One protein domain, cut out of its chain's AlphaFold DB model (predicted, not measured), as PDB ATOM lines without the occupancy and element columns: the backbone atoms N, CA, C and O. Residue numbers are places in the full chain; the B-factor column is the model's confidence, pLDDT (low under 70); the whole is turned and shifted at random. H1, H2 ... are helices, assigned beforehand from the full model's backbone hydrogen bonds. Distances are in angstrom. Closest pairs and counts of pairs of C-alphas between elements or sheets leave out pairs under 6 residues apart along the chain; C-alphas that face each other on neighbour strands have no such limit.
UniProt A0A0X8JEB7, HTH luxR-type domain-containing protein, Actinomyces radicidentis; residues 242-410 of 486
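AT A GLANCE: This is residues 242 to 410 of the 486 residues of the protein "HTH luxR-type domain-containing protein" of Actinomyces radicidentis (UniProt A0A0X8JEB7). Helices H1 to H8 fold back and forth: H1, H3, H5 and H7 make an inner arc whose two ends, H1 and H7, pack on the short helix H9, while H2, H4, H6 and H8 lie along the arc's outside. H10 crosses H7 and H8, H11 sits at the outside near H10, and residues 272 to 277 stick out between H2 and H3. The printed part has 169 residues, with eleven named helices, H1 to H11 in chain order, and no named strand; the class is all helix. It is compact, with a radius of gyration of the C-alphas of 15.6 A and spans of 52 by 36 by 27 A.

HOW THE PARTS SIT: H3, residues 278 to 294, has a kink of 37 degrees near residue 285. It touches H5, residues 312 to 325, the same way at a shallow tilt of 17 degrees, closest at the C-alphas of Leu 293 and Ala 322, 6.3 A. With residues 283 to 287 alone it touches H1, residues 242 to 255, closest at the C-alphas of Glu 245 and Leu 284, 5.9 A. H2, residues 257 to 268, forms hairpins with H1 and H3, and H4, residues 298 to 305, with H3 and H5. H6, residues 329 to 342, forms hairpins with H5 and with H7, residues 347 to 361; the closest C-alphas of H5 and H6, those of Ala 320 and Cys 332, are 4.4 A apart. H1, H2, H3, H5, H6 and H7 form a bundle, a group of helices side by side. H7, the hub, touches five helices; H8, residues 367 to 383, forms a hairpin with it and has a kink of 52 degrees near residue 377. H9, residues 385 to 388, touches H1, with the C-alphas of Leu 249 and Gly 386 closest at 5.1 A, and H7, with those of Val 352 and Leu 387 closest at 6.4 A. H10, residues 393 to 402, touches H7 at 67 degrees, a steep tilt only just short of about perpendicular, closest at the C-alphas of Gly 359 and Val 395, 5.2 A. H11, residues 405 to 408, is close to H10 but not clearly touching, closest at the C-alphas of Leu 400 and Ala 408, 5.6 A. Every O i to N i+4 pair is within hydrogen-bond range in H1, H2, H4, H5, H6 and H7; H3 and H8 have 10 of 13 each and H10 has 3 of 6, while H9 and H11 are too short for such a pair.

IN THESE COORDINATES: H3 is 24.6 A long, H8 24.0 A, H7 20.7 A, H6 20.4 A, H5 20.0 A and H1 19.2 A. H1 begins at C-alpha 242 (34.616, 21.199, 41.198), and H11 ends at C-alpha 408 (24.898, 29.668, 20.299).

THE WHOLE: The two C-alphas farthest apart, those of Trp 273 and Ser 368, are 52.0 A apart. The printed part has no cut and no long link. Its mean pLDDT is 90.0, and residues 273 to 275 are under 70.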
ATOM      1  N   ILE A 242      35.129  21.759  42.456       86.56
ATOM      2  CA  ILE A 242      34.616  21.199  41.198       86.56
ATOM      3  C   ILE A 242      33.115  21.468  41.023       86.56
ATOM      4  O   ILE A 242      32.661  21.718  39.906       86.56
ATOM      5  N   GLU A 243      32.330  21.459  42.102       85.69
ATOM      6  CA  GLU A 243      30.929  21.885  42.043       85.69
ATOM      7  C   GLU A 243      30.815  23.362  41.658       85.69
ATOM      8  O   GLU A 243      30.045  23.715  40.762       85.69
ATOM      9  N   VAL A 244      31.619  24.220  42.292       86.12
ATOM     10  CA  VAL A 244      31.643  25.651  41.972       86.12
ATOM     11  C   VAL A 244      32.108  25.875  40.533       86.12
ATOM     12  O   VAL A 244      31.568  26.743  39.849       86.12
ATOM     13  N   GLU A 245      33.052  25.075  40.035       91.88
ATOM     14  CA  GLU A 245      33.475  25.114  38.634       91.88
ATOM     15  C   GLU A 245      32.314  24.795  37.678       91.88
ATOM     16  O   GLU A 245      32.085  25.540  36.721       91.88
ATOM     17  N   ALA A 246      31.547  23.732  37.944       90.25
ATOM     18  CA  ALA A 246      30.397  23.362  37.120       90.25
ATOM     19  C   ALA A 246      29.352  24.493  37.059       90.25
ATOM     20  O   ALA A 246      28.810  24.805  35.995       90.25
ATOM     21  N   GLU A 247      29.101  25.154  38.190       88.44
ATOM     22  CA  GLU A 247      28.211  26.318  38.271       88.44
ATOM     23  C   GLU A 247      28.785  27.535  37.542       88.44
ATOM     24  O   GLU A 247      28.062  28.227  36.823       88.44
ATOM     25  N   ALA A 248      30.086  27.785  37.670       91.88
ATOM     26  CA  ALA A 248      30.758  28.884  36.993       91.88
ATOM     27  C   ALA A 248      30.742  28.717  35.467       91.88
ATOM     28  O   ALA A 248      30.555  29.706  34.760       91.88
ATOM     29  N   LEU A 249      30.853  27.490  34.948       94.00
ATOM     30  CA  LEU A 249      30.688  27.199  33.519       94.00
ATOM     31  C   LEU A 249      29.257  27.472  33.038       94.00
ATOM     32  O   LEU A 249      29.066  28.071  31.980       94.00
ATOM     33  N   LEU A 250      28.243  27.104  33.825       90.56
ATOM     34  CA  LEU A 250      26.847  27.431  33.512       90.56
ATOM     35  C   LEU A 250      26.602  28.940  33.511       90.56
ATOM     36  O   LEU A 250      25.966  29.468  32.601       90.56
ATOM     37  N   VAL A 251      27.140  29.650  34.502       90.81
ATOM     38  CA  VAL A 251      27.067  31.113  34.586       90.81
ATOM     39  C   VAL A 251      27.797  31.752  33.416       90.81
ATOM     40  O   VAL A 251      27.267  32.691  32.825       90.81
ATOM     41  N   LEU A 252      28.967  31.232  33.042       94.00
ATOM     42  CA  LEU A 252      29.723  31.701  31.890       94.00
ATOM     43  C   LEU A 252      28.862  31.615  30.637       94.00
ATOM     44  O   LEU A 252      28.662  32.637  29.991       94.00
ATOM     45  N   VAL A 253      28.292  30.446  30.344       92.94
ATOM     46  CA  VAL A 253      27.443  30.223  29.167       92.94
ATOM     47  C   VAL A 253      26.186  31.094  29.202       92.94
ATOM     48  O   VAL A 253      25.894  31.791  28.233       92.94
ATOM     49  N   GLN A 254      25.443  31.097  30.309       89.31
ATOM     50  CA  GLN A 254      24.116  31.716  30.374       89.31
ATOM     51  C   GLN A 254      24.149  33.229  30.618       89.31
ATOM     52  O   GLN A 254      23.285  33.948  30.117       89.31
ATOM     53  N   ARG A 255      25.119  33.717  31.401       89.00
ATOM     54  CA  ARG A 255      25.191  35.103  31.905       89.00
ATOM     55  C   ARG A 255      26.447  35.858  31.463       89.00
ATOM     56  O   ARG A 255      26.523  37.065  31.671       89.00
ATOM     57  N   GLY A 256      27.406  35.181  30.833       91.12
ATOM     58  CA  GLY A 256      28.584  35.799  30.236       91.12
ATOM     59  C   GLY A 256      29.827  35.837  31.137       91.12
ATOM     60  O   GLY A 256      29.776  35.517  32.330       91.12
ATOM     61  N   PRO A 257      30.973  36.257  30.566       92.75
ATOM     62  CA  PRO A 257      32.284  36.198  31.217       92.75
ATOM     63  C   PRO A 257      32.398  37.117  32.435       92.75
ATOM     64  O   PRO A 257      33.088  36.781  33.396       92.75
ATOM     65  N   ALA A 258      31.707  38.262  32.435       87.88
ATOM     66  CA  ALA A 258      31.725  39.184  33.567       87.88
ATOM     67  C   ALA A 258      31.072  38.585  34.821       87.88
ATOM     68  O   ALA A 258      31.688  38.595  35.886       87.88
ATOM     69  N   ALA A 259      29.877  38.006  34.671       88.88
ATOM     70  CA  ALA A 259      29.150  37.372  35.767       88.88
ATOM     71  C   ALA A 259      29.894  36.142  36.312       88.88
ATOM     72  O   ALA A 259      29.982  35.958  37.525       88.88
ATOM     73  N   ALA A 260      30.470  35.320  35.427       91.94
ATOM     74  CA  ALA A 260      31.249  34.152  35.838       91.94
ATOM     75  C   ALA A 260      32.488  34.553  36.645       91.94
ATOM     76  O   ALA A 260      32.771  33.968  37.686       91.94
ATOM     77  N   ARG A 261      33.199  35.592  36.208       92.25
ATOM     78  CA  ARG A 261      34.374  36.101  36.913       92.25
ATOM     79  C   ARG A 261      34.042  36.672  38.285       92.25
ATOM     80  O   ARG A 261      34.782  36.420  39.227       92.25
ATOM     81  N   GLU A 262      32.957  37.433  38.398       87.75
ATOM     82  CA  GLU A 262      32.495  37.970  39.681       87.75
ATOM     83  C   GLU A 262      32.163  36.839  40.659       87.75
ATOM     84  O   GLU A 262      32.613  36.863  41.806       87.75
ATOM     85  N   LEU A 263      31.459  35.808  40.183       86.38
ATOM     86  CA  LEU A 263      31.172  34.612  40.966       86.38
ATOM     87  C   LEU A 263      32.464  33.935  41.443       86.38
ATOM     88  O   LEU A 263      32.635  33.718  42.640       86.38
ATOM     89  N   ILE A 264      33.390  33.650  40.523       91.31
ATOM     90  CA  ILE A 264      34.660  32.983  40.836       91.31
ATOM     91  C   ILE A 264      35.484  33.812  41.832       91.31
ATOM     92  O   ILE A 264      35.972  33.274  42.822       91.31
ATOM     93  N   ALA A 265      35.620  35.121  41.609       88.38
ATOM     94  CA  ALA A 265      36.368  36.008  42.497       88.38
ATOM     95  C   ALA A 265      35.755  36.066  43.905       88.38
ATOM     96  O   ALA A 265      36.484  36.057  44.894       88.38
ATOM     97  N   SER A 266      34.423  36.075  43.997       83.19
ATOM     98  CA  SER A 266      33.687  36.054  45.263       83.19
ATOM     99  C   SER A 266      33.932  34.774  46.072       83.19
ATOM    100  O   SER A 266      34.051  34.842  47.298       83.19
ATOM    101  N   PHE A 267      34.036  33.622  45.398       81.62
ATOM    102  CA  PHE A 267      34.384  32.345  46.025       81.62
ATOM    103  C   PHE A 267      35.841  32.285  46.460       81.62
ATOM    104  O   PHE A 267      36.121  31.969  47.610       81.62
ATOM    105  N   LEU A 268      36.765  32.632  45.563       85.75
ATOM    106  CA  LEU A 268      38.196  32.598  45.856       85.75
ATOM    107  C   LEU A 268      38.569  33.555  46.995       85.75
ATOM    108  O   LEU A 268      39.372  33.199  47.848       85.75
ATOM    109  N   GLY A 269      37.931  34.727  47.074       82.06
ATOM    110  CA  GLY A 269      38.103  35.653  48.198       82.06
ATOM    111  C   GLY A 269      37.587  35.120  49.540       82.06
ATOM    112  O   GLY A 269      37.838  35.735  50.569       82.06
ATOM    113  N   ARG A 270      36.859  33.996  49.539       74.94
ATOM    114  CA  ARG A 270      36.375  33.309  50.740       74.94
ATOM    115  C   ARG A 270      36.994  31.926  50.951       74.94
ATOM    116  O   ARG A 270      36.686  31.298  51.959       74.94
ATOM    117  N   ALA A 271      37.856  31.468  50.043       72.69
ATOM    118  CA  ALA A 271      38.474  30.144  50.099       72.69
ATOM    119  C   ALA A 271      39.247  29.921  51.409       72.69
ATOM    120  O   ALA A 271      39.173  28.841  51.984       72.69
ATOM    121  N   GLU A 272      39.890  30.970  51.936       70.69
ATOM    122  CA  GLU A 272      40.627  30.932  53.210       70.69
ATOM    123  C   GLU A 272      39.749  30.616  54.439       70.69
ATOM    124  O   GLU A 272      40.271  30.250  55.486       70.69
ATOM    125  N   TRP A 273      38.422  30.762  54.329       65.62
ATOM    126  CA  TRP A 273      37.461  30.490  55.409       65.62
ATOM    127  C   TRP A 273      36.820  29.101  55.300       65.62
ATOM    128  O   TRP A 273      35.909  28.786  56.065       65.62
ATOM    129  N   THR A 274      37.249  28.299  54.326       68.75
ATOM    130  CA  THR A 274      36.813  26.909  54.147       68.75
ATOM    131  C   THR A 274      37.787  25.942  54.820       68.75
ATOM    132  O   THR A 274      38.894  26.325  55.180       68.75
ATOM    133  N   GLU A 275      37.384  24.682  54.989       63.88
ATOM    134  CA  GLU A 275      38.261  23.612  55.504       63.88
ATOM    135  C   GLU A 275      39.153  22.994  54.408       63.88
ATOM    136  O   GLU A 275      39.797  21.977  54.642       63.88
ATOM    137  N   LEU A 276      39.164  23.583  53.206       71.44
ATOM    138  CA  LEU A 276      39.918  23.100  52.052       71.44
ATOM    139  C   LEU A 276      41.261  23.813  51.925       71.44
ATOM    140  O   LEU A 276      41.384  25.009  52.205       71.44
ATOM    141  N   GLU A 277      42.246  23.095  51.404       73.38
ATOM    142  CA  GLU A 277      43.581  23.625  51.177       73.38
ATOM    143  C   GLU A 277      43.619  24.556  49.950       73.38
ATOM    144  O   GLU A 277      42.902  24.339  48.964       73.38
ATOM    145  N   PRO A 278      44.495  25.583  49.927       78.19
ATOM    146  CA  PRO A 278      44.565  26.537  48.818       78.19
ATOM    147  C   PRO A 278      44.771  25.891  47.441       78.19
ATOM    148  O   PRO A 278      44.255  26.390  46.440       78.19
ATOM    149  N   PHE A 279      45.505  24.776  47.373       80.81
ATOM    150  CA  PHE A 279      45.771  24.090  46.108       80.81
ATOM    151  C   PHE A 279      44.518  23.428  45.516       80.81
ATOM    152  O   PHE A 279      44.441  23.281  44.299       80.81
ATOM    153  N   GLU A 280      43.513  23.073  46.323       81.25
ATOM    154  CA  GLU A 280      42.282  22.418  45.854       81.25
ATOM    155  C   GLU A 280      41.412  23.351  44.997       81.25
ATOM    156  O   GLU A 280      40.592  22.906  44.194       81.25
ATOM    157  N   TRP A 281      41.631  24.663  45.111       87.31
ATOM    158  CA  TRP A 281      40.922  25.700  44.362       87.31
ATOM    159  C   TRP A 281      41.481  25.944  42.954       87.31
ATOM    160  O   TRP A 281      41.006  26.839  42.240       87.31
ATOM    161  N   TRP A 282      42.444  25.131  42.507       92.06
ATOM    162  CA  TRP A 282      43.013  25.212  41.163       92.06
ATOM    163  C   TRP A 282      41.974  25.226  40.020       92.06
ATOM    164  O   TRP A 282      42.228  25.963  39.061       92.06
ATOM    165  N   PRO A 283      40.808  24.525  40.062       92.62
ATOM    166  CA  PRO A 283      39.854  24.561  38.948       92.62
ATOM    167  C   PRO A 283      39.304  25.972  38.731       92.62
ATOM    168  O   PRO A 283      39.235  26.463  37.604       92.62
ATOM    169  N   LEU A 284      38.991  26.676  39.825       93.69
ATOM    170  CA  LEU A 284      38.498  28.049  39.771       93.69
ATOM    171  C   LEU A 284      39.582  29.024  39.322       93.69
ATOM    172  O   LEU A 284      39.299  29.910  38.518       93.69
ATOM    173  N   HIS A 285      40.822  28.860  39.791       96.31
ATOM    174  CA  HIS A 285      41.939  29.678  39.317       96.31
ATOM    175  C   HIS A 285      42.195  29.479  37.821       96.31
ATOM    176  O   HIS A 285      42.337  30.465  37.096       96.31
ATOM    177  N   MET A 286      42.180  28.231  37.347       95.94
ATOM    178  CA  MET A 286      42.335  27.897  35.934       95.94
ATOM    179  C   MET A 286      41.214  28.516  35.094       95.94
ATOM    180  O   MET A 286      41.489  29.198  34.104       95.94
ATOM    181  N   LEU A 287      39.958  28.354  35.519       97.06
ATOM    182  CA  LEU A 287      38.799  28.935  34.846       97.06
ATOM    183  C   LEU A 287      38.876  30.470  34.808       97.06
ATOM    184  O   LEU A 287      38.624  31.079  33.769       97.06
ATOM    185  N   HIS A 288      39.294  31.103  35.907       97.81
ATOM    186  CA  HIS A 288      39.485  32.551  35.987       97.81
ATOM    187  C   HIS A 288      40.567  33.035  35.015       97.81
ATOM    188  O   HIS A 288      40.361  34.022  34.312       97.81
ATOM    189  N   CYS A 289      41.703  32.333  34.930       98.50
ATOM    190  CA  CYS A 289      42.759  32.647  33.969       98.50
ATOM    191  C   CYS A 289      42.260  32.536  32.527       98.50
ATOM    192  O   CYS A 289      42.474  33.455  31.743       98.50
ATOM    193  N   LEU A 290      41.547  31.463  32.176       98.19
ATOM    194  CA  LEU A 290      41.024  31.276  30.819       98.19
ATOM    195  C   LEU A 290      39.956  32.321  30.453       98.19
ATOM    196  O   LEU A 290      39.986  32.852  29.344       98.19
ATOM    197  N   ILE A 291      39.073  32.694  31.387       97.62
ATOM    198  CA  ILE A 291      38.117  33.799  31.190       97.62
ATOM    199  C   ILE A 291      38.853  35.136  31.031       97.62
ATOM    200  O   ILE A 291      38.473  35.958  30.201       97.62
ATOM    201  N   ASP A 292      39.903  35.390  31.811       95.19
ATOM    202  CA  ASP A 292      40.717  36.595  31.657       95.19
ATOM    203  C   ASP A 292      41.390  36.656  30.282       95.19
ATOM    204  O   ASP A 292      41.343  37.701  29.633       95.19
ATOM    205  N   LEU A 293      41.942  35.538  29.810       95.88
ATOM    206  CA  LEU A 293      42.616  35.430  28.517       95.88
ATOM    207  C   LEU A 293      41.662  35.587  27.338       95.88
ATOM    208  O   LEU A 293      41.968  36.351  26.423       95.88
ATOM    209  N   ARG A 294      40.483  34.956  27.392       93.12
ATOM    210  CA  ARG A 294      39.399  35.190  26.428       93.12
ATOM    211  C   ARG A 294      39.113  36.685  26.261       93.12
ATOM    212  O   ARG A 294      38.929  37.151  25.144       93.12
ATOM    213  N   GLU A 295      39.092  37.422  27.368       88.50
ATOM    214  CA  GLU A 295      38.773  38.856  27.421       88.50
ATOM    215  C   GLU A 295      40.005  39.756  27.183       88.50
ATOM    216  O   GLU A 295      39.968  40.955  27.469       88.50
ATOM    217  N   GLY A 296      41.135  39.197  26.737       86.62
ATOM    218  CA  GLY A 296      42.365  39.946  26.458       86.62
ATOM    219  C   GLY A 296      43.145  40.413  27.696       86.62
ATOM    220  O   GLY A 296      44.154  41.110  27.568       86.62
ATOM    221  N   ARG A 297      42.733  40.036  28.912       91.69
ATOM    222  CA  ARG A 297      43.377  40.428  30.180       91.69
ATOM    223  C   ARG A 297      44.534  39.492  30.528       91.69
ATOM    224  O   ARG A 297      44.495  38.761  31.512       91.69
ATOM    225  N   VAL A 298      45.597  39.558  29.728       92.25
ATOM    226  CA  VAL A 298      46.745  38.641  29.835       92.25
ATOM    227  C   VAL A 298      47.553  38.821  31.123       92.25
ATOM    228  O   VAL A 298      47.878  37.834  31.774       92.25
ATOM    229  N   ALA A 299      47.863  40.061  31.518       93.62
ATOM    230  CA  ALA A 299      48.704  40.302  32.695       93.62
ATOM    231  C   ALA A 299      48.079  39.762  34.004       93.62
ATOM    232  O   ALA A 299      48.758  38.985  34.673       93.62
ATOM    233  N   PRO A 300      46.796  40.042  34.330       94.88
ATOM    234  CA  PRO A 300      46.147  39.441  35.500       94.88
ATOM    235  C   PRO A 300      46.091  37.909  35.458       94.88
ATOM    236  O   PRO A 300      46.219  37.262  36.496       94.88
ATOM    237  N   ALA A 301      45.907  37.317  34.272       96.19
ATOM    238  CA  ALA A 301      45.867  35.866  34.121       96.19
ATOM    239  C   ALA A 301      47.219  35.218  34.457       96.19
ATOM    240  O   ALA A 301      47.265  34.260  35.225       96.19
ATOM    241  N   LEU A 302      48.318  35.759  33.921       97.31
ATOM    242  CA  LEU A 302      49.664  35.232  34.171       97.31
ATOM    243  C   LEU A 302      50.149  35.512  35.598       97.31
ATOM    244  O   LEU A 302      50.775  34.648  36.204       97.31
ATOM    245  N   GLU A 303      49.825  36.679  36.164       96.88
ATOM    246  CA  GLU A 303      50.123  36.993  37.569       96.88
ATOM    247  C   GLU A 303      49.434  36.002  38.517       96.88
ATOM    248  O   GLU A 303      50.061  35.466  39.433       96.88
ATOM    249  N   ARG A 304      48.157  35.689  38.259       95.94
ATOM    250  CA  ARG A 304      47.431  34.664  39.014       95.94
ATOM    251  C   ARG A 304      48.069  33.292  38.842       95.94
ATOM    252  O   ARG A 304      48.344  32.634  39.833       95.94
ATOM    253  N   ALA A 305      48.333  32.877  37.604       96.12
ATOM    254  CA  ALA A 305      48.933  31.575  37.314       96.12
ATOM    255  C   ALA A 305      50.309  31.380  37.976       96.12
ATOM    256  O   ALA A 305      50.653  30.259  38.326       96.12
ATOM    257  N   GLY A 306      51.074  32.460  38.174       94.62
ATOM    258  CA  GLY A 306      52.365  32.425  38.866       94.62
ATOM    259  C   GLY A 306      52.297  32.528  40.395       94.62
ATOM    260  O   GLY A 306      53.329  32.379  41.043       94.62
ATOM    261  N   SER A 307      51.128  32.809  40.978       91.56
ATOM    262  CA  SER A 307      50.958  33.017  42.428       91.56
ATOM    263  C   SER A 307      50.134  31.934  43.125       91.56
ATOM    264  O   SER A 307      50.079  31.912  44.353       91.56
ATOM    265  N   VAL A 308      49.510  31.034  42.365       91.38
ATOM    266  CA  VAL A 308      48.665  29.953  42.884       91.38
ATOM    267  C   VAL A 308      49.064  28.624  42.264       91.38
ATOM    268  O   VAL A 308      49.670  28.581  41.194       91.38
ATOM    269  N   PHE A 309      48.696  27.525  42.917       89.00
ATOM    270  CA  PHE A 309      48.880  26.207  42.329       89.00
ATOM    271  C   PHE A 309      47.968  26.028  41.106       89.00
ATOM    272  O   PHE A 309      46.751  26.211  41.186       89.00
ATOM    273  N   LEU A 310      48.569  25.628  39.984       92.62
ATOM    274  CA  LEU A 310      47.886  25.093  38.814       92.62
ATOM    275  C   LEU A 310      48.562  23.773  38.418       92.62
ATOM    276  O   LEU A 310      49.793  23.708  38.410       92.62
ATOM    277  N   PRO A 311      47.796  22.745  38.019       90.00
ATOM    278  CA  PRO A 311      48.366  21.528  37.450       90.00
ATOM    279  C   PRO A 311      49.243  21.860  36.241       90.00
ATOM    280  O   PRO A 311      48.899  22.756  35.472       90.00
ATOM    281  N   ALA A 312      50.329  21.113  36.025       89.19
ATOM    282  CA  ALA A 312      51.307  21.400  34.966       89.19
ATOM    283  C   ALA A 312      50.674  21.571  33.570       89.19
ATOM    284  O   ALA A 312      51.000  22.514  32.842       89.19
ATOM    285  N   ASP A 313      49.716  20.706  33.222       89.94
ATOM    286  CA  ASP A 313      48.972  20.811  31.963       89.94
ATOM    287  C   ASP A 313      48.072  22.058  31.930       89.94
ATOM    288  O   ASP A 313      47.957  22.733  30.908       89.94
ATOM    289  N   GLY A 314      47.451  22.397  33.062       92.19
ATOM    290  CA  GLY A 314      46.627  23.594  33.200       92.19
ATOM    291  C   GLY A 314      47.442  24.879  33.059       92.19
ATOM    292  O   GLY A 314      47.043  25.771  32.313       92.19
ATOM    293  N   LEU A 315      48.611  24.949  33.703       94.62
ATOM    294  CA  LEU A 315      49.554  26.058  33.560       94.62
ATOM    295  C   LEU A 315      50.026  26.192  32.108       94.62
ATOM    296  O   LEU A 315      49.929  27.272  31.531       94.62
ATOM    297  N   SER A 316      50.449  25.086  31.490       94.94
ATOM    298  CA  SER A 316      50.903  25.073  30.094       94.94
ATOM    299  C   SER A 316      49.812  25.548  29.127       94.94
ATOM    300  O   SER A 316      50.106  26.268  28.173       94.94
ATOM    301  N   LEU A 317      48.546  25.192  29.382       96.31
ATOM    302  CA  LEU A 317      47.404  25.663  28.597       96.31
ATOM    303  C   LEU A 317      47.146  27.163  28.800       96.31
ATOM    304  O   LEU A 317      46.909  27.870  27.823       96.31
ATOM    305  N   VAL A 318      47.216  27.665  30.037       98.00
ATOM    306  CA  VAL A 318      47.087  29.102  30.342       98.00
ATOM    307  C   VAL A 318      48.191  29.910  29.652       98.00
ATOM    308  O   VAL A 318      47.913  30.947  29.052       98.00
ATOM    309  N   GLU A 319      49.432  29.423  29.669       98.00
ATOM    310  CA  GLU A 319      50.554  30.061  28.976       98.00
ATOM    311  C   GLU A 319      50.383  30.022  27.451       98.00
ATOM    312  O   GLU A 319      50.561  31.044  26.792       98.00
ATOM    313  N   ALA A 320      49.963  28.889  26.877       97.94
ATOM    314  CA  ALA A 320      49.692  28.784  25.442       97.94
ATOM    315  C   ALA A 320      48.555  29.718  24.996       97.94
ATOM    316  O   ALA A 320      48.631  30.346  23.938       97.94
ATOM    317  N   ALA A 321      47.512  29.845  25.814       98.00
ATOM    318  CA  ALA A 321      46.416  30.777  25.595       98.00
ATOM    319  C   ALA A 321      46.885  32.244  25.673       98.00
ATOM    320  O   ALA A 321      46.494  33.064  24.843       98.00
ATOM    321  N   ALA A 322      47.776  32.579  26.612       97.06
ATOM    322  CA  ALA A 322      48.408  33.896  26.683       97.06
ATOM    323  C   ALA A 322      49.265  34.199  25.448       97.06
ATOM    324  O   ALA A 322      49.146  35.285  24.874       97.06
ATOM    325  N   ASP A 323      50.075  33.234  25.008       96.56
ATOM    326  CA  ASP A 323      50.876  33.333  23.788       96.56
ATOM    327  C   ASP A 323      49.971  33.592  22.570       96.56
ATOM    328  O   ASP A 323      50.249  34.490  21.772       96.56
ATOM    329  N   PHE A 324      48.843  32.879  22.464       94.25
ATOM    330  CA  PHE A 324      47.852  33.077  21.403       94.25
ATOM    331  C   PHE A 324      47.289  34.505  21.391       94.25
ATOM    332  O   PHE A 324      47.353  35.191  20.372       94.25
ATOM    333  N   VAL A 325      46.785  34.980  22.536       89.31
ATOM    334  CA  VAL A 325      46.167  36.312  22.675       89.31
ATOM    335  C   VAL A 325      47.170  37.437  22.395       89.31
ATOM    336  O   VAL A 325      46.807  38.484  21.862       89.31
ATOM    337  N   GLN A 326      48.451  37.222  22.701       89.00
ATOM    338  CA  GLN A 326      49.534  38.166  22.416       89.00
ATOM    339  C   GLN A 326      50.062  38.093  20.972       89.00
ATOM    340  O   GLN A 326      50.975  38.842  20.621       89.00
ATOM    341  N   GLY A 327      49.525  37.206  20.127       86.69
ATOM    342  CA  GLY A 327      49.979  37.017  18.747       86.69
ATOM    343  C   GLY A 327      51.296  36.242  18.613       86.69
ATOM    344  O   GLY A 327      51.905  36.240  17.545       86.69
ATOM    345  N   ARG A 328      51.746  35.559  19.672       91.50
ATOM    346  CA  ARG A 328      52.948  34.710  19.690       91.50
ATOM    347  C   ARG A 328      52.608  33.280  19.260       91.50
ATOM    348  O   ARG A 328      52.776  32.321  20.005       91.50
ATOM    349  N   GLY A 329      52.119  33.133  18.027       92.31
ATOM    350  CA  GLY A 329      51.595  31.860  17.514       92.31
ATOM    351  C   GLY A 329      52.604  30.702  17.491       92.31
ATOM    352  O   GLY A 329      52.211  29.553  17.680       92.31
ATOM    353  N   ALA A 330      53.897  30.986  17.301       92.94
ATOM    354  CA  ALA A 330      54.950  29.968  17.345       92.94
ATOM    355  C   ALA A 330      55.146  29.396  18.763       92.94
ATOM    356  O   ALA A 330      55.196  28.177  18.920       92.94
ATOM    357  N   ASP A 331      55.184  30.264  19.778       95.12
ATOM    358  CA  ASP A 331      55.303  29.863  21.187       95.12
ATOM    359  C   ASP A 331      54.060  29.079  21.626       95.12
ATOM    360  O   ASP A 331      54.173  27.982  22.177       95.12
ATOM    361  N   CYS A 332      52.875  29.589  21.264       96.06
ATOM    362  CA  CYS A 332      51.601  28.911  21.483       96.06
ATOM    363  C   CYS A 332      51.637  27.485  20.911       96.06
ATOM    364  O   CYS A 332      51.397  26.523  21.637       96.06
ATOM    365  N   ARG A 333      52.026  27.323  19.637       95.50
ATOM    366  CA  ARG A 333      52.134  26.008  18.988       95.50
ATOM    367  C   ARG A 333      53.068  25.062  19.740       95.50
ATOM    368  O   ARG A 333      52.664  23.940  20.031       95.50
ATOM    369  N   ALA A 334      54.272  25.520  20.082       95.44
ATOM    370  CA  ALA A 334      55.257  24.700  20.786       95.44
ATOM    371  C   ALA A 334      54.718  24.184  22.135       95.44
ATOM    372  O   ALA A 334      54.916  23.020  22.485       95.44
ATOM    373  N   ARG A 335      53.974  25.017  22.873       95.31
ATOM    374  CA  ARG A 335      53.337  24.611  24.138       95.31
ATOM    375  C   ARG A 335      52.202  23.611  23.940       95.31
ATOM    376  O   ARG A 335      52.125  22.629  24.677       95.31
ATOM    377  N   LEU A 336      51.345  23.821  22.937       94.25
ATOM    378  CA  LEU A 336      50.255  22.886  22.625       94.25
ATOM    379  C   LEU A 336      50.781  21.519  22.149       94.25
ATOM    380  O   LEU A 336      50.171  20.489  22.441       94.25
ATOM    381  N   GLU A 337      51.906  21.488  21.432       91.88
ATOM    382  CA  GLU A 337      52.599  20.248  21.058       91.88
ATOM    383  C   GLU A 337      53.134  19.510  22.292       91.88
ATOM    384  O   GLU A 337      52.897  18.309  22.432       91.88
ATOM    385  N   GLY A 338      53.761  20.232  23.229       88.88
ATOM    386  CA  GLY A 338      54.211  19.677  24.509       88.88
ATOM    387  C   GLY A 338      53.079  19.019  25.306       88.88
ATOM    388  O   GLY A 338      53.215  17.873  25.729       88.88
ATOM    389  N   LEU A 339      51.931  19.695  25.418       88.00
ATOM    390  CA  LEU A 339      50.728  19.176  26.088       88.00
ATOM    391  C   LEU A 339      50.188  17.877  25.480       88.00
ATOM    392  O   LEU A 339      49.617  17.040  26.173       88.00
ATOM    393  N   SER A 340      50.318  17.709  24.167       82.19
ATOM    394  CA  SER A 340      49.858  16.483  23.508       82.19
ATOM    395  C   SER A 340      50.872  15.358  23.575       82.19
ATOM    396  O   SER A 340      50.476  14.197  23.612       82.19
ATOM    397  N   ALA A 341      52.162  15.687  23.643       80.12
ATOM    398  CA  ALA A 341      53.219  14.702  23.818       80.12
ATOM    399  C   ALA A 341      53.161  14.016  25.193       80.12
ATOM    400  O   ALA A 341      53.469  12.830  25.290       80.12
ATOM    401  N   THR A 342      52.748  14.727  26.249       75.94
ATOM    402  CA  THR A 342      52.589  14.134  27.588       75.94
ATOM    403  C   THR A 342      51.402  13.173  27.665       75.94
ATOM    404  O   THR A 342      51.430  12.227  28.451       75.94
ATOM    405  N   GLY A 343      50.353  13.401  26.861       70.62
ATOM    406  CA  GLY A 343      49.119  12.606  26.872       70.62
ATOM    407  C   GLY A 343      48.387  12.617  28.222       70.62
ATOM    408  O   GLY A 343      47.525  11.772  28.466       70.62
ATOM    409  N   SER A 344      48.755  13.535  29.118       71.25
ATOM    410  CA  SER A 344      48.238  13.630  30.485       71.25
ATOM    411  C   SER A 344      46.984  14.494  30.586       71.25
ATOM    412  O   SER A 344      46.181  14.282  31.502       71.25
ATOM    413  N   ALA A 345      46.777  15.397  29.623       75.56
ATOM    414  CA  ALA A 345      45.634  16.292  29.595       75.56
ATOM    415  C   ALA A 345      44.320  15.500  29.513       75.56
ATOM    416  O   ALA A 345      44.129  14.630  28.660       75.56
ATOM    417  N   SER A 346      43.384  15.812  30.410       82.75
ATOM    418  CA  SER A 346      42.041  15.229  30.364       82.75
ATOM    419  C   SER A 346      41.316  15.611  29.062       82.75
ATOM    420  O   SER A 346      41.526  16.732  28.593       82.75
ATOM    421  N   PRO A 347      40.391  14.779  28.539       86.25
ATOM    422  CA  PRO A 347      39.703  15.051  27.272       86.25
ATOM    423  C   PRO A 347      39.032  16.436  27.184       86.25
ATOM    424  O   PRO A 347      39.128  17.085  26.145       86.25
ATOM    425  N   ARG A 348      38.459  16.950  28.286       88.00
ATOM    426  CA  ARG A 348      37.953  18.339  28.383       88.00
ATOM    427  C   ARG A 348      38.994  19.393  27.981       88.00
ATOM    428  O   ARG A 348      38.689  20.347  27.280       88.00
ATOM    429  N   TRP A 349      40.241  19.239  28.417       89.75
ATOM    430  CA  TRP A 349      41.295  20.227  28.195       89.75
ATOM    431  C   TRP A 349      41.918  20.068  26.822       89.75
ATOM    432  O   TRP A 349      42.257  21.072  26.200       89.75
ATOM    433  N   THR A 350      41.951  18.841  26.306       91.75
ATOM    434  CA  THR A 350      42.250  18.580  24.899       91.75
ATOM    435  C   THR A 350      41.288  19.344  23.989       91.75
ATOM    436  O   THR A 350      41.742  20.019  23.078       91.75
ATOM    437  N   LEU A 351      39.990  19.387  24.311       93.69
ATOM    438  CA  LEU A 351      39.017  20.141  23.513       93.69
ATOM    439  C   LEU A 351      39.281  21.662  23.491       93.69
ATOM    440  O   LEU A 351      39.029  22.329  22.484       93.69
ATOM    441  N   VAL A 352      39.812  22.227  24.583       95.56
ATOM    442  CA  VAL A 352      40.247  23.636  24.634       95.56
ATOM    443  C   VAL A 352      41.542  23.833  23.836       95.56
ATOM    444  O   VAL A 352      41.652  24.798  23.078       95.56
ATOM    445  N   VAL A 353      42.500  22.907  23.956       95.50
ATOM    446  CA  VAL A 353      43.728  22.868  23.141       95.50
ATOM    447  C   VAL A 353      43.387  22.842  21.649       95.50
ATOM    448  O   VAL A 353      43.964  23.611  20.883       95.50
ATOM    449  N   ASP A 354      42.418  22.025  21.238       95.69
ATOM    450  CA  ASP A 354      41.969  21.923  19.847       95.69
ATOM    451  C   ASP A 354      41.300  23.215  19.365       95.69
ATOM    452  O   ASP A 354      41.501  23.627  18.223       95.69
ATOM    453  N   GLY A 355      40.614  23.941  20.255       96.31
ATOM    454  CA  GLY A 355      40.160  25.306  19.986       96.31
ATOM    455  C   GLY A 355      41.314  26.272  19.685       96.31
ATOM    456  O   GLY A 355      41.264  27.019  18.708       96.31
ATOM    457  N   TYR A 356      42.397  26.244  20.464       96.31
ATOM    458  CA  TYR A 356      43.574  27.078  20.175       96.31
ATOM    459  C   TYR A 356      44.322  26.634  18.910       96.31
ATOM    460  O   TYR A 356      44.811  27.486  18.169       96.31
ATOM    461  N   ARG A 357      44.362  25.331  18.599       95.62
ATOM    462  CA  ARG A 357      44.894  24.825  17.320       95.62
ATOM    463  C   ARG A 357      44.102  25.339  16.131       95.62
ATOM    464  O   ARG A 357      44.708  25.814  15.173       95.62
ATOM    465  N   LEU A 358      42.773  25.298  16.220       95.44
ATOM    466  CA  LEU A 358      41.890  25.919  15.238       95.44
ATOM    467  C   LEU A 358      42.224  27.409  15.100       95.44
ATOM    468  O   LEU A 358      42.405  27.895  13.991       95.44
ATOM    469  N   GLY A 359      42.417  28.116  16.216       91.50
ATOM    470  CA  GLY A 359      42.866  29.509  16.223       91.50
ATOM    471  C   GLY A 359      44.163  29.756  15.451       91.50
ATOM    472  O   GLY A 359      44.254  30.718  14.692       91.50
ATOM    473  N   LEU A 360      45.172  28.902  15.631       90.75
ATOM    474  CA  LEU A 360      46.447  29.004  14.912       90.75
ATOM    475  C   LEU A 360      46.294  28.715  13.415       90.75
ATOM    476  O   LEU A 360      47.008  29.309  12.608       90.75
ATOM    477  N   LEU A 361      45.378  27.818  13.050       90.06
ATOM    478  CA  LEU A 361      45.069  27.475  11.665       90.06
ATOM    479  C   LEU A 361      44.337  28.610  10.936       90.06
ATOM    480  O   LEU A 361      44.562  28.827   9.752       90.06
ATOM    481  N   LEU A 362      43.540  29.410  11.649       84.81
ATOM    482  CA  LEU A 362      42.896  30.594  11.070       84.81
ATOM    483  C   LEU A 362      43.892  31.635  10.545       84.81
ATOM    484  O   LEU A 362      43.509  32.472   9.742       84.81
ATOM    485  N   ALA A 363      45.157  31.588  10.972       77.12
ATOM    486  CA  ALA A 363      46.205  32.463  10.453       77.12
ATOM    487  C   ALA A 363      46.828  31.974   9.131       77.12
ATOM    488  O   ALA A 363      47.610  32.715   8.536       77.12
ATOM    489  N   SER A 364      46.550  30.739   8.691       75.06
ATOM    490  CA  SER A 364      47.069  30.195   7.427       75.06
ATOM    491  C   SER A 364      46.100  30.313   6.247       75.06
ATOM    492  O   SER A 364      46.484  29.920   5.150       75.06
ATOM    493  N   ASP A 365      44.880  30.826   6.462       72.19
ATOM    494  CA  ASP A 365      43.815  30.982   5.452       72.19
ATOM    495  C   ASP A 365      43.494  29.693   4.652       72.19
ATOM    496  O   ASP A 365      43.087  29.743   3.492       72.19
ATOM    497  N   ASP A 366      43.671  28.518   5.269       85.50
ATOM    498  CA  ASP A 366      43.328  27.220   4.670       85.50
ATOM    499  C   ASP A 366      41.918  26.796   5.103       85.50
ATOM    500  O   ASP A 366      41.737  26.081   6.093       85.50
ATOM    501  N   ASP A 367      40.908  27.273   4.370       85.38
ATOM    502  CA  ASP A 367      39.493  27.015   4.674       85.38
ATOM    503  C   ASP A 367      39.162  25.513   4.735       85.38
ATOM    504  O   ASP A 367      38.372  25.097   5.581       85.38
ATOM    505  N   SER A 368      39.806  24.675   3.911       90.88
ATOM    506  CA  SER A 368      39.566  23.226   3.925       90.88
ATOM    507  C   SER A 368      40.060  22.593   5.222       90.88
ATOM    508  O   SER A 368      39.359  21.773   5.816       90.88
ATOM    509  N   ALA A 369      41.258  22.967   5.673       90.69
ATOM    510  CA  ALA A 369      41.798  22.471   6.931       90.69
ATOM    511  C   ALA A 369      40.981  22.980   8.133       90.69
ATOM    512  O   ALA A 369      40.796  22.257   9.113       90.69
ATOM    513  N   ILE A 370      40.468  24.215   8.063       89.31
ATOM    514  CA  ILE A 370      39.591  24.803   9.088       89.31
ATOM    515  C   ILE A 370      38.283  24.014   9.190       89.31
ATOM    516  O   ILE A 370      37.880  23.644  10.293       89.31
ATOM    517  N   GLU A 371      37.628  23.737   8.063       90.94
ATOM    518  CA  GLU A 371      36.389  22.953   8.024       90.94
ATOM    519  C   GLU A 371      36.597  21.525   8.540       90.94
ATOM    520  O   GLU A 371      35.776  21.031   9.315       90.94
ATOM    521  N   GLU A 372      37.710  20.879   8.182       94.81
ATOM    522  CA  GLU A 372      38.070  19.551   8.689       94.81
ATOM    523  C   GLU A 372      38.281  19.565  10.208       94.81
ATOM    524  O   GLU A 372      37.691  18.751  10.926       94.81
ATOM    525  N   ALA A 373      39.064  20.522  10.716       94.00
ATOM    526  CA  ALA A 373      39.317  20.669  12.145       94.00
ATOM    527  C   ALA A 373      38.022  20.927  12.926       94.00
ATOM    528  O   ALA A 373      37.845  20.382  14.021       94.00
ATOM    529  N   VAL A 374      37.104  21.720  12.357       95.19
ATOM    530  CA  VAL A 374      35.803  21.978  12.972       95.19
ATOM    531  C   VAL A 374      34.923  20.732  12.956       95.19
ATOM    532  O   VAL A 374      34.378  20.350  13.992       95.19
ATOM    533  N   GLY A 375      34.813  20.071  11.803       96.12
ATOM    534  CA  GLY A 375      34.011  18.862  11.633       96.12
ATOM    535  C   GLY A 375      34.453  17.724  12.552       96.12
ATOM    536  O   GLY A 375      33.604  17.046  13.131       96.12
ATOM    537  N   ALA A 376      35.763  17.561  12.761       95.50
ATOM    538  CA  ALA A 376      36.324  16.528  13.631       95.50
ATOM    539  C   ALA A 376      35.903  16.663  15.108       95.50
ATOM    540  O   ALA A 376      35.805  15.654  15.806       95.50
ATOM    541  N   HIS A 377      35.617  17.883  15.579       95.38
ATOM    542  CA  HIS A 377      35.316  18.169  16.990       95.38
ATOM    543  C   HIS A 377      33.896  18.703  17.222       95.38
ATOM    544  O   HIS A 377      33.527  18.998  18.360       95.38
ATOM    545  N   ALA A 378      33.077  18.797  16.169       94.88
ATOM    546  CA  ALA A 378      31.770  19.441  16.216       94.88
ATOM    547  C   ALA A 378      30.852  18.873  17.310       94.88
ATOM    548  O   ALA A 378      30.291  19.635  18.098       94.88
ATOM    549  N   ALA A 379      30.755  17.543  17.410       92.94
ATOM    550  CA  ALA A 379      29.945  16.878  18.433       92.94
ATOM    551  C   ALA A 379      30.439  17.192  19.857       92.94
ATOM    552  O   ALA A 379      29.645  17.540  20.727       92.94
ATOM    553  N   ALA A 380      31.756  17.157  20.080       92.88
ATOM    554  CA  ALA A 380      32.341  17.421  21.391       92.88
ATOM    555  C   ALA A 380      32.114  18.873  21.846       92.88
ATOM    556  O   ALA A 380      31.800  19.111  23.012       92.88
ATOM    557  N   TRP A 381      32.221  19.852  20.939       94.50
ATOM    558  CA  TRP A 381      31.900  21.248  21.256       94.50
ATOM    559  C   TRP A 381      30.403  21.486  21.466       94.50
ATOM    560  O   TRP A 381      30.047  22.260  22.356       94.50
ATOM    561  N   ALA A 382      29.536  20.815  20.700       92.38
ATOM    562  CA  ALA A 382      28.086  20.856  20.899       92.38
ATOM    563  C   ALA A 382      27.681  20.346  22.288       92.38
ATOM    564  O   ALA A 382      26.814  20.925  22.942       92.38
ATOM    565  N   GLU A 383      28.360  19.306  22.762       91.06
ATOM    566  CA  GLU A 383      28.158  18.709  24.078       91.06
ATOM    567  C   GLU A 383      28.771  19.512  25.233       91.06
ATOM    568  O   GLU A 383      28.329  19.378  26.375       91.06
ATOM    569  N   GLN A 384      29.775  20.353  24.959       92.81
ATOM    570  CA  GLN A 384      30.533  21.093  25.975       92.81
ATOM    571  C   GLN A 384      30.620  22.604  25.680       92.81
ATOM    572  O   GLN A 384      31.715  23.176  25.615       92.81
ATOM    573  N   PRO A 385      29.477  23.310  25.571       93.31
ATOM    574  CA  PRO A 385      29.444  24.744  25.269       93.31
ATOM    575  C   PRO A 385      30.156  25.610  26.316       93.31
ATOM    576  O   PRO A 385      30.653  26.685  25.987       93.31
ATOM    577  N   GLY A 386      30.267  25.139  27.564       94.25
ATOM    578  CA  GLY A 386      31.055  25.804  28.607       94.25
ATOM    579  C   GLY A 386      32.528  25.959  28.240       94.25
ATOM    580  O   GLY A 386      33.113  27.005  28.505       94.25
ATOM    581  N   LEU A 387      33.109  24.964  27.565       95.12
ATOM    582  CA  LEU A 387      34.497  25.018  27.109       95.12
ATOM    583  C   LEU A 387      34.649  25.894  25.869       95.12
ATOM    584  O   LEU A 387      35.614  26.646  25.769       95.12
ATOM    585  N   VAL A 388      33.665  25.876  24.964       96.38
ATOM    586  CA  VAL A 388      33.623  26.812  23.830       96.38
ATOM    587  C   VAL A 388      33.567  28.255  24.330       96.38
ATOM    588  O   VAL A 388      34.251  29.121  23.794       96.38
ATOM    589  N   ALA A 389      32.821  28.518  25.404       95.94
ATOM    590  CA  ALA A 389      32.748  29.834  26.027       95.94
ATOM    591  C   ALA A 389      34.069  30.281  26.688       95.94
ATOM    592  O   ALA A 389      34.183  31.444  27.060       95.94
ATOM    593  N   LEU A 390      35.080  29.420  26.824       96.81
ATOM    594  CA  LEU A 390      36.422  29.821  27.268       96.81
ATOM    595  C   LEU A 390      37.333  30.247  26.119       96.81
ATOM    596  O   LEU A 390      38.392  30.821  26.361       96.81
ATOM    597  N   LEU A 391      36.946  29.962  24.878       96.25
ATOM    598  CA  LEU A 391      37.757  30.260  23.706       96.25
ATOM    599  C   LEU A 391      37.606  31.735  23.291       96.25
ATOM    600  O   LEU A 391      36.542  32.335  23.484       96.25
ATOM    601  N   PRO A 392      38.650  32.333  22.694       92.00
ATOM    602  CA  PRO A 392      38.586  33.698  22.183       92.00
ATOM    603  C   PRO A 392      37.684  33.799  20.941       92.00
ATOM    604  O   PRO A 392      37.449  32.819  20.229       92.00
ATOM    605  N   ASP A 393      37.201  35.006  20.651       90.31
ATOM    606  CA  ASP A 393      36.233  35.300  19.581       90.31
ATOM    607  C   ASP A 393      36.593  34.725  18.201       90.31
ATOM    608  O   ASP A 393      35.715  34.101  17.591       90.31
ATOM    609  N   PRO A 394      37.849  34.841  17.709       85.88
ATOM    610  CA  PRO A 394      38.218  34.306  16.398       85.88
ATOM    611  C   PRO A 394      38.040  32.791  16.295       85.88
ATOM    612  O   PRO A 394      37.786  32.272  15.216       85.88
ATOM    613  N   VAL A 395      38.149  32.075  17.414       92.00
ATOM    614  CA  VAL A 395      37.930  30.628  17.466       92.00
ATOM    615  C   VAL A 395      36.436  30.336  17.580       92.00
ATOM    616  O   VAL A 395      35.897  29.547  16.803       92.00
ATOM    617  N   ARG A 396      35.738  31.011  18.505       93.81
ATOM    618  CA  ARG A 396      34.301  30.796  18.742       93.81
ATOM    619  C   ARG A 396      33.476  31.000  17.475       93.81
ATOM    620  O   ARG A 396      32.609  30.176  17.209       93.81
ATOM    621  N   VAL A 397      33.769  32.011  16.652       89.94
ATOM    622  CA  VAL A 397      33.016  32.278  15.406       89.94
ATOM    623  C   VAL A 397      32.970  31.090  14.446       89.94
ATOM    624  O   VAL A 397      31.987  30.928  13.727       89.94
ATOM    625  N   ARG A 398      33.992  30.228  14.460       92.06
ATOM    626  CA  ARG A 398      34.042  29.022  13.626       92.06
ATOM    627  C   ARG A 398      33.313  27.833  14.243       92.06
ATOM    628  O   ARG A 398      32.845  26.972  13.511       92.06
ATOM    629  N   ILE A 399      33.175  27.812  15.567       94.94
ATOM    630  CA  ILE A 399      32.519  26.735  16.315       94.94
ATOM    631  C   ILE A 399      31.014  26.992  16.469       94.94
ATOM    632  O   ILE A 399      30.218  26.065  16.408       94.94
ATOM    633  N   LEU A 400      30.578  28.244  16.636       94.25
ATOM    634  CA  LEU A 400      29.159  28.570  16.840       94.25
ATOM    635  C   LEU A 400      28.196  27.962  15.797       94.25
ATOM    636  O   LEU A 400      27.123  27.530  16.215       94.25
ATOM    637  N   PRO A 401      28.532  27.876  14.490       93.56
ATOM    638  CA  PRO A 401      27.649  27.270  13.492       93.56
ATOM    639  C   PRO A 401      27.341  25.783  13.707       93.56
ATOM    640  O   PRO A 401      26.350  25.305  13.163       93.56
ATOM    641  N   VAL A 402      28.168  25.053  14.469       93.12
ATOM    642  CA  VAL A 402      27.937  23.627  14.765       93.12
ATOM    643  C   VAL A 402      27.160  23.400  16.065       93.12
ATOM    644  O   VAL A 402      26.804  22.266  16.374       93.12
ATOM    645  N   LEU A 403      26.892  24.459  16.836       92.44
ATOM    646  CA  LEU A 403      26.086  24.387  18.053       92.44
ATOM    647  C   LEU A 403      24.595  24.556  17.737       92.44
ATOM    648  O   LEU A 403      24.211  25.205  16.763       92.44
ATOM    649  N   GLU A 404      23.740  24.066  18.635       90.44
ATOM    650  CA  GLU A 404      22.307  24.353  18.579       90.44
ATOM    651  C   GLU A 404      22.043  25.874  18.601       90.44
ATOM    652  O   GLU A 404      22.611  26.588  19.439       90.44
ATOM    653  N   PRO A 405      21.140  26.412  17.753       88.94
ATOM    654  CA  PRO A 405      20.934  27.856  17.638       88.94
ATOM    655  C   PRO A 405      20.513  28.545  18.938       88.94
ATOM    656  O   PRO A 405      20.713  29.750  19.090       88.94
ATOM    657  N   VAL A 406      19.853  27.830  19.853       87.56
ATOM    658  CA  VAL A 406      19.499  28.359  21.180       87.56
ATOM    659  C   VAL A 406      20.743  28.534  22.051       87.56
ATOM    660  O   VAL A 406      20.917  29.599  22.640       87.56
ATOM    661  N   THR A 407      21.637  27.548  22.048       89.81
ATOM    662  CA  THR A 407      22.898  27.527  22.798       89.81
ATOM    663  C   THR A 407      23.861  28.586  22.267       89.81
ATOM    664  O   THR A 407      24.355  29.414  23.029       89.81
ATOM    665  N   ALA A 408      24.033  28.673  20.944       90.62
ATOM    666  CA  ALA A 408      24.898  29.668  20.299       90.62
ATOM    667  C   ALA A 408      24.521  31.133  20.619       90.62
ATOM    668  O   ALA A 408      25.358  32.028  20.523       90.62
ATOM    669  N   ARG A 409      23.263  31.395  21.008       88.31
ATOM    670  CA  ARG A 409      22.752  32.735  21.351       88.31
ATOM    671  C   ARG A 409      22.862  33.096  22.836       88.31
ATOM    672  O   ARG A 409      22.482  34.219  23.187       88.31
ATOM    673  N   GLN A 410      23.349  32.197  23.693       90.06
ATOM    674  CA  GLN A 410      23.516  32.443  25.131       90.06
ATOM    675  C   GLN A 410      24.673  33.413  25.411       90.06
ATOM    676  O   GLN A 410      25.654  33.439  24.675       90.06
TER     677      GLN A 410